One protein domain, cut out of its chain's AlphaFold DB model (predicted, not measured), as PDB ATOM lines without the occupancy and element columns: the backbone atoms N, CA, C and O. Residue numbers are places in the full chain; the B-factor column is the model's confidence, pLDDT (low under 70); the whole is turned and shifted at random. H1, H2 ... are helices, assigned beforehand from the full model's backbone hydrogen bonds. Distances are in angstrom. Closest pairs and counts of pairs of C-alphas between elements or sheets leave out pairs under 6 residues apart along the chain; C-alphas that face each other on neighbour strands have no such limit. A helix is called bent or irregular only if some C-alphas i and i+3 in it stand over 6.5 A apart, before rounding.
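AT A GLANCE: This is residues 140 to 198 of the 229 residues of the protein "DUF4276 family protein" of Myxococcales bacterium (UniProt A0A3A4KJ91). Two helices, H1 and H2, lie side by side and run the same way, and a third, H3, crosses H1 at about a right angle and packs on it. A long loop, residues 153 to 171, joins the end of H1 to the beginning of H2, running back along the length of the two helices. The printed part has 59 residues, with three named helices in the order H1, H2, H3 and no named strand; the class is all helix, with 33 of the 59 residues in the named helices. The whole is compact and rounded, with a radius of gyration of the C-alphas of 10.5 A and spans of 25 by 23 by 20 A.

HOW THE PARTS SIT: Begin with H1, residues 140 to 152, the longest helix by residues. It touches H2, residues 172 to 182; look at the C-alphas of Val 152 and His 180, the closest of the two helices, 6.3 A apart. H1 and H2 stand at a shallow tilt of 6 degrees and run the same way, with their centres 11.0 A apart. H1 also touches H3, residues 189 to 197, and here the closest C-alphas are those of Ile 148 and Ile 196, 6.5 A apart. The lines of H1 and H3 are about perpendicular, at 90 degrees. H2 and H3 are near each other, with 7 pairs of C-alphas within 10 A. In the backbones of H2 and H3, every O i to N i+4 pair is within hydrogen-bond range; in H1, 5 of 9 are, beside 7 of 10 O i to N i+3 pairs.

IN THESE COORDINATES: Find C-alpha 140 at (6.739, -29.011, 32.236); from there H1 runs 17.7 A to C-alpha 152 at (-7.835, -37.350, 26.768). H1 is irregular: C-alphas 143 and 146 are 8.3 A apart, and its line is a rough one. Go next to C-alpha 172 at (7.247, -37.736, 31.861), where H2 begins; it runs 15.8 A to C-alpha 182. H3 begins at Lys 189 and spans 11.8 A to Leu 197, whose C-alpha is at (-0.110, -25.395, 26.893).

THE WHOLE: Look at Asn 169 and Thr 198 for the two C-alphas farthest apart, 28.7 A. The first and last printed C-alphas, of Trp 140 and Thr 198, are 13.2 A apart. The printed part has no cut. The link from H1 to H2 is long, with 19 residues whose C-alphas lie 8 to 16 A from the mean of the C-alphas, and the link from H2 to H3 is short, with 6. The mean pLDDT of the printed part is 92.5, and residue 168, in the long link, is the one printed residue under 70.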
ATOM      1  N   TRP A 140       7.360 -30.327  32.094       95.81
ATOM      2  CA  TRP A 140       6.739 -29.011  32.236       95.81
ATOM      3  C   TRP A 140       5.248 -28.995  31.886       95.81
ATOM      4  O   TRP A 140       4.567 -27.995  32.133       95.81
ATOM      5  N   LEU A 141       4.719 -30.102  31.357       96.62
ATOM      6  CA  LEU A 141       3.296 -30.290  31.063       96.62
ATOM      7  C   LEU A 141       2.527 -30.906  32.235       96.62
ATOM      8  O   LEU A 141       1.334 -30.639  32.387       96.62
ATOM      9  N   LEU A 142       3.190 -31.709  33.075       96.25
ATOM     10  CA  LEU A 142       2.550 -32.412  34.192       96.25
ATOM     11  C   LEU A 142       1.805 -31.501  35.187       96.25
ATOM     12  O   LEU A 142       0.767 -31.936  35.686       96.25
ATOM     13  N   PRO A 143       2.217 -30.241  35.444       97.12
ATOM     14  CA  PRO A 143       1.428 -29.293  36.240       97.12
ATOM     15  C   PRO A 143      -0.011 -29.071  35.745       97.12
ATOM     16  O   PRO A 143      -0.863 -28.637  36.516       97.12
ATOM     17  N   TYR A 144      -0.308 -29.389  34.481       96.62
ATOM     18  CA  TYR A 144      -1.646 -29.300  33.887       96.62
ATOM     19  C   TYR A 144      -2.359 -30.658  33.816       96.62
ATOM     20  O   TYR A 144      -3.209 -30.859  32.948       96.62
ATOM     21  N   TRP A 145      -2.030 -31.605  34.699       96.44
ATOM     22  CA  TRP A 145      -2.527 -32.985  34.635       96.44
ATOM     23  C   TRP A 145      -4.053 -33.108  34.534       96.44
ATOM     24  O   TRP A 145      -4.560 -33.906  33.744       96.44
ATOM     25  N   ASP A 146      -4.799 -32.277  35.264       94.25
ATOM     26  CA  ASP A 146      -6.264 -32.265  35.194       94.25
ATOM     27  C   ASP A 146      -6.777 -31.876  33.804       94.25
ATOM     28  O   ASP A 146      -7.757 -32.439  33.314       94.25
ATOM     29  N   GLU A 147      -6.113 -30.926  33.145       94.50
ATOM     30  CA  GLU A 147      -6.431 -30.555  31.768       94.50
ATOM     31  C   GLU A 147      -6.092 -31.692  30.806       94.50
ATOM     32  O   GLU A 147      -6.894 -32.030  29.938       94.50
ATOM     33  N   ILE A 148      -4.921 -32.305  30.976       95.94
ATOM     34  CA  ILE A 148      -4.485 -33.445  30.169       95.94
ATOM     35  C   ILE A 148      -5.535 -34.565  30.254       95.94
ATOM     36  O   ILE A 148      -6.019 -35.045  29.229       95.94
ATOM     37  N   CYS A 149      -5.966 -34.916  31.467       95.62
ATOM     38  CA  CYS A 149      -7.021 -35.895  31.717       95.62
ATOM     39  C   CYS A 149      -8.338 -35.537  31.005       95.62
ATOM     40  O   CYS A 149      -8.934 -36.384  30.333       95.62
ATOM     41  N   LYS A 150      -8.777 -34.272  31.096       94.44
ATOM     42  CA  LYS A 150      -9.992 -33.784  30.417       94.44
ATOM     43  C   LYS A 150      -9.901 -33.936  28.899       94.44
ATOM     44  O   LYS A 150     -10.826 -34.471  28.296       94.44
ATOM     45  N   ARG A 151      -8.786 -33.529  28.287       92.69
ATOM     46  CA  ARG A 151      -8.574 -33.616  26.827       92.69
ATOM     47  C   ARG A 151      -8.543 -35.048  26.318       92.69
ATOM     48  O   ARG A 151      -9.041 -35.348  25.232       92.69
ATOM     49  N   VAL A 152      -7.942 -35.932  27.103       93.69
ATOM     50  CA  VAL A 152      -7.835 -37.350  26.768       93.69
ATOM     51  C   VAL A 152      -9.148 -38.093  27.062       93.69
ATOM     52  O   VAL A 152      -9.380 -39.161  26.499       93.69
ATOM     53  N   GLY A 153     -10.046 -37.521  27.873       94.00
ATOM     54  CA  GLY A 153     -11.313 -38.145  28.264       94.00
ATOM     55  C   GLY A 153     -11.126 -39.279  29.276       94.00
ATOM     56  O   GLY A 153     -11.919 -40.217  29.325       94.00
ATOM     57  N   ARG A 154     -10.048 -39.228  30.068       92.31
ATOM     58  CA  ARG A 154      -9.686 -40.253  31.056       92.31
ATOM     59  C   ARG A 154      -9.325 -39.593  32.376       92.31
ATOM     60  O   ARG A 154      -8.643 -38.580  32.391       92.31
ATOM     61  N   ARG A 155      -9.754 -40.186  33.491       91.88
ATOM     62  CA  ARG A 155      -9.352 -39.752  34.835       91.88
ATOM     63  C   ARG A 155      -8.227 -40.646  35.337       91.88
ATOM     64  O   ARG A 155      -8.376 -41.864  35.348       91.88
ATOM     65  N   GLN A 156      -7.130 -40.035  35.765       92.44
ATOM     66  CA  GLN A 156      -6.003 -40.709  36.405       92.44
ATOM     67  C   GLN A 156      -5.321 -39.731  37.370       92.44
ATOM     68  O   GLN A 156      -5.352 -38.527  37.130       92.44
ATOM     69  N   GLY A 157      -4.691 -40.227  38.436       93.12
ATOM     70  CA  GLY A 157      -3.820 -39.401  39.278       93.12
ATOM     71  C   GLY A 157      -2.553 -38.954  38.538       93.12
ATOM     72  O   GLY A 157      -2.068 -39.673  37.657       93.12
ATOM     73  N   ALA A 158      -2.041 -37.774  38.895       93.44
ATOM     74  CA  ALA A 158      -0.776 -37.259  38.377       93.44
ATOM     75  C   ALA A 158       0.385 -38.197  38.750       93.44
ATOM     76  O   ALA A 158       0.342 -38.828  39.809       93.44
ATOM     77  N   PRO A 159       1.426 -38.305  37.908       91.62
ATOM     78  CA  PRO A 159       2.516 -39.255  38.133       91.62
ATOM     79  C   PRO A 159       3.427 -38.894  39.316       91.62
ATOM     80  O   PRO A 159       4.159 -39.751  39.800       91.62
ATOM     81  N   GLY A 160       3.372 -37.655  39.809       89.06
ATOM     82  CA  GLY A 160       4.103 -37.210  40.990       89.06
ATOM     83  C   GLY A 160       3.813 -35.749  41.323       89.06
ATOM     84  O   GLY A 160       3.273 -35.016  40.496       89.06
ATOM     85  N   ALA A 161       4.179 -35.331  42.536       87.25
ATOM     86  CA  ALA A 161       4.018 -33.946  42.998       87.25
ATOM     87  C   ALA A 161       5.127 -33.002  42.495       87.25
ATOM     88  O   ALA A 161       4.926 -31.795  42.451       87.25
ATOM     89  N   ASN A 162       6.286 -33.556  42.122       91.44
ATOM     90  CA  ASN A 162       7.448 -32.816  41.630       91.44
ATOM     91  C   ASN A 162       7.703 -33.219  40.172       91.44
ATOM     92  O   ASN A 162       8.346 -34.246  39.950       91.44
ATOM     93  N   PRO A 163       7.199 -32.458  39.185       92.94
ATOM     94  CA  PRO A 163       7.238 -32.852  37.779       92.94
ATOM     95  C   PRO A 163       8.636 -33.175  37.246       92.94
ATOM     96  O   PRO A 163       8.815 -34.175  36.559       92.94
ATOM     97  N   GLU A 164       9.636 -32.372  37.617       92.44
ATOM     98  CA  GLU A 164      11.031 -32.554  37.190       92.44
ATOM     99  C   GLU A 164      11.729 -33.735  37.891       92.44
ATOM    100  O   GLU A 164      12.819 -34.116  37.489       92.44
ATOM    101  N   ASN A 165      11.104 -34.375  38.887       90.88
ATOM    102  CA  ASN A 165      11.627 -35.591  39.527       90.88
ATOM    103  C   ASN A 165      10.950 -36.875  39.010       90.88
ATOM    104  O   ASN A 165      11.256 -37.970  39.484       90.88
ATOM    105  N   VAL A 166      10.021 -36.771  38.054       86.94
ATOM    106  CA  VAL A 166       9.311 -37.926  37.490       86.94
ATOM    107  C   VAL A 166      10.204 -38.633  36.462       86.94
ATOM    108  O   VAL A 166      10.175 -38.302  35.285       86.94
ATOM    109  N   ASN A 167      11.010 -39.606  36.903       76.94
ATOM    110  CA  ASN A 167      11.781 -40.515  36.028       76.94
ATOM    111  C   ASN A 167      12.088 -41.869  36.686       76.94
ATOM    112  O   ASN A 167      13.149 -42.456  36.491       76.94
ATOM    113  N   HIS A 168      11.181 -42.381  37.517       62.62
ATOM    114  CA  HIS A 168      11.340 -43.678  38.185       62.62
ATOM    115  C   HIS A 168      11.178 -44.845  37.182       62.62
ATOM    116  O   HIS A 168      10.195 -45.579  37.235       62.62
ATOM    117  N   ASN A 169      12.117 -44.976  36.234       77.88
ATOM    118  CA  ASN A 169      12.096 -45.845  35.041       77.88
ATOM    119  C   ASN A 169      11.044 -45.483  33.979       77.88
ATOM    120  O   ASN A 169      10.921 -46.157  32.955       77.88
ATOM    121  N   HIS A 170      10.299 -44.405  34.210       87.00
ATOM    122  CA  HIS A 170       9.276 -43.891  33.317       87.00
ATOM    123  C   HIS A 170       9.423 -42.367  33.227       87.00
ATOM    124  O   HIS A 170       9.084 -41.686  34.197       87.00
ATOM    125  N   PRO A 171       9.950 -41.829  32.112       89.00
ATOM    126  CA  PRO A 171      10.058 -40.385  31.932       89.00
ATOM    127  C   PRO A 171       8.664 -39.745  31.796       89.00
ATOM    128  O   PRO A 171       7.680 -40.451  31.535       89.00
ATOM    129  N   PRO A 172       8.539 -38.416  31.934       92.25
ATOM    130  CA  PRO A 172       7.247 -37.736  31.861       92.25
ATOM    131  C   PRO A 172       6.476 -38.029  30.563       92.25
ATOM    132  O   PRO A 172       5.267 -38.284  30.615       92.25
ATOM    133  N   SER A 173       7.159 -38.121  29.415       91.94
ATOM    134  CA  SER A 173       6.541 -38.539  28.147       91.94
ATOM    135  C   SER A 173       5.880 -39.917  28.203       91.94
ATOM    136  O   SER A 173       4.780 -40.080  27.673       91.94
ATOM    137  N   TRP A 174       6.460 -40.889  28.915       93.31
ATOM    138  CA  TRP A 174       5.867 -42.221  29.076       93.31
ATOM    139  C   TRP A 174       4.496 -42.157  29.755       93.31
ATOM    140  O   TRP A 174       3.574 -42.894  29.392       93.31
ATOM    141  N   HIS A 175       4.324 -41.258  30.729       94.00
ATOM    142  CA  HIS A 175       3.046 -41.084  31.417       94.00
ATOM    143  C   HIS A 175       1.971 -40.514  30.489       94.00
ATOM    144  O   HIS A 175       0.825 -40.975  30.531       94.00
ATOM    145  N   LEU A 176       2.335 -39.569  29.617       94.88
ATOM    146  CA  LEU A 176       1.427 -39.030  28.604       94.88
ATOM    147  C   LEU A 176       1.086 -40.079  27.545       94.88
ATOM    148  O   LEU A 176      -0.092 -40.261  27.232       94.88
ATOM    149  N   GLU A 177       2.074 -40.828  27.056       94.88
ATOM    150  CA  GLU A 177       1.869 -41.934  26.117       94.88
ATOM    151  C   GLU A 177       0.943 -43.004  26.688       94.88
ATOM    152  O   GLU A 177      -0.003 -43.431  26.022       94.88
ATOM    153  N   LYS A 178       1.173 -43.421  27.940       94.94
ATOM    154  CA  LYS A 178       0.322 -44.395  28.628       94.94
ATOM    155  C   LYS A 178      -1.110 -43.886  28.743       94.94
ATOM    156  O   LYS A 178      -2.031 -44.641  28.434       94.94
ATOM    157  N   LEU A 179      -1.310 -42.635  29.159       95.62
ATOM    158  CA  LEU A 179      -2.646 -42.056  29.307       95.62
ATOM    159  C   LEU A 179      -3.388 -41.983  27.960       95.62
ATOM    160  O   LEU A 179      -4.548 -42.389  27.883       95.62
ATOM    161  N   HIS A 180      -2.716 -41.545  26.890       95.81
ATOM    162  CA  HIS A 180      -3.298 -41.512  25.541       95.81
ATOM    163  C   HIS A 180      -3.626 -42.919  25.039       95.81
ATOM    164  O   HIS A 180      -4.731 -43.148  24.545       95.81
ATOM    165  N   ARG A 181      -2.720 -43.884  25.240       95.81
ATOM    166  CA  ARG A 181      -2.931 -45.282  24.845       95.81
ATOM    167  C   ARG A 181      -4.143 -45.888  25.544       95.81
ATOM    168  O   ARG A 181      -4.942 -46.558  24.897       95.81
ATOM    169  N   LEU A 182      -4.331 -45.613  26.835       93.88
ATOM    170  CA  LEU A 182      -5.527 -46.037  27.576       93.88
ATOM    171  C   LEU A 182      -6.816 -45.405  27.026       93.88
ATOM    172  O   LEU A 182      -7.897 -45.972  27.176       93.88
ATOM    173  N   ALA A 183      -6.733 -44.255  26.364       93.19
ATOM    174  CA  ALA A 183      -7.840 -43.639  25.636       93.19
ATOM    175  C   ALA A 183      -7.965 -44.091  24.171       93.19
ATOM    176  O   ALA A 183      -8.761 -43.515  23.435       93.19
ATOM    177  N   GLY A 184      -7.193 -45.093  23.733       94.06
ATOM    178  CA  GLY A 184      -7.189 -45.552  22.342       94.06
ATOM    179  C   GLY A 184      -6.545 -44.560  21.367       94.06
ATOM    180  O   GLY A 184      -6.831 -44.604  20.175       94.06
ATOM    181  N   LYS A 185      -5.700 -43.647  21.861       93.56
ATOM    182  CA  LYS A 185      -5.004 -42.618  21.074       93.56
ATOM    183  C   LYS A 185      -3.489 -42.806  21.154       93.56
ATOM    184  O   LYS A 185      -2.969 -43.401  22.094       93.56
ATOM    185  N   LYS A 186      -2.765 -42.250  20.183       94.06
ATOM    186  CA  LYS A 186      -1.304 -42.118  20.234       94.06
ATOM    187  C   LYS A 186      -0.954 -40.693  20.659       94.06
ATOM    188  O   LYS A 186      -1.498 -39.760  20.080       94.06
ATOM    189  N   TYR A 187      -0.065 -40.545  21.638       94.75
ATOM    190  CA  TYR A 187       0.488 -39.241  22.005       94.75
ATOM    191  C   TYR A 187       1.445 -38.755  20.910       94.75
ATOM    192  O   TYR A 187       2.293 -39.512  20.430       94.75
ATOM    193  N   ASN A 188       1.296 -37.501  20.504       94.19
ATOM    194  CA  ASN A 188       2.139 -36.813  19.541       94.19
ATOM    195  C   ASN A 188       2.756 -35.586  20.222       94.19
ATOM    196  O   ASN A 188       2.052 -34.607  20.460       94.19
ATOM    197  N   LYS A 189       4.065 -35.624  20.519       91.44
ATOM    198  CA  LYS A 189       4.715 -34.585  21.338       91.44
ATOM    199  C   LYS A 189       4.491 -33.159  20.808       91.44
ATOM    200  O   LYS A 189       3.997 -32.332  21.577       91.44
ATOM    201  N   PRO A 190       4.745 -32.845  19.516       92.62
ATOM    202  CA  PRO A 190       4.543 -31.481  19.029       92.62
ATOM    203  C   PRO A 190       3.080 -31.022  19.063       92.62
ATOM    204  O   PRO A 190       2.801 -29.885  19.450       92.62
ATOM    205  N   ILE A 191       2.140 -31.885  18.662       93.81
ATOM    206  CA  ILE A 191       0.716 -31.530  18.567       93.81
ATOM    207  C   ILE A 191       0.095 -31.445  19.959       93.81
ATOM    208  O   ILE A 191      -0.462 -30.407  20.324       93.81
ATOM    209  N   ASP A 192       0.203 -32.514  20.742       94.62
ATOM    210  CA  ASP A 192      -0.446 -32.620  22.042       94.62
ATOM    211  C   ASP A 192       0.243 -31.725  23.078       94.62
ATOM    212  O   ASP A 192      -0.445 -31.054  23.845       94.62
ATOM    213  N   GLY A 193       1.577 -31.617  23.058       93.56
ATOM    214  CA  GLY A 193       2.322 -30.717  23.944       93.56
ATOM    215  C   GLY A 193       1.933 -29.249  23.744       93.56
ATOM    216  O   GLY A 193       1.587 -28.550  24.701       93.56
ATOM    217  N   LYS A 194       1.871 -28.791  22.484       94.81
ATOM    218  CA  LYS A 194       1.354 -27.454  22.153       94.81
ATOM    219  C   LYS A 194      -0.100 -27.300  22.571       94.81
ATOM    220  O   LYS A 194      -0.470 -26.266  23.133       94.81
ATOM    221  N   ALA A 195      -0.931 -28.301  22.286       94.62
ATOM    222  CA  ALA A 195      -2.336 -28.267  22.641       94.62
ATOM    223  C   ALA A 195      -2.480 -28.032  24.150       94.62
ATOM    224  O   ALA A 195      -3.128 -27.054  24.529       94.62
ATOM    225  N   ILE A 196      -1.829 -28.851  24.988       95.38
ATOM    226  CA  ILE A 196      -1.859 -28.790  26.461       95.38
ATOM    227  C   ILE A 196      -1.580 -27.376  26.977       95.38
ATOM    228  O   ILE A 196      -2.350 -26.877  27.794       95.38
ATOM    229  N   LEU A 197      -0.541 -26.723  26.454       95.50
ATOM    230  CA  LEU A 197      -0.110 -25.395  26.893       95.50
ATOM    231  C   LEU A 197      -0.912 -24.228  26.295       95.50
ATOM    232  O   LEU A 197      -0.849 -23.113  26.810       95.50
ATOM    233  N   THR A 198      -1.658 -24.447  25.211       94.31
ATOM    234  CA  THR A 198      -2.416 -23.373  24.552       94.31
ATOM    235  C   THR A 198      -3.444 -22.768  25.514       94.31
ATOM    236  O   THR A 198      -4.298 -23.474  26.049       94.31
TER     237      THR A 198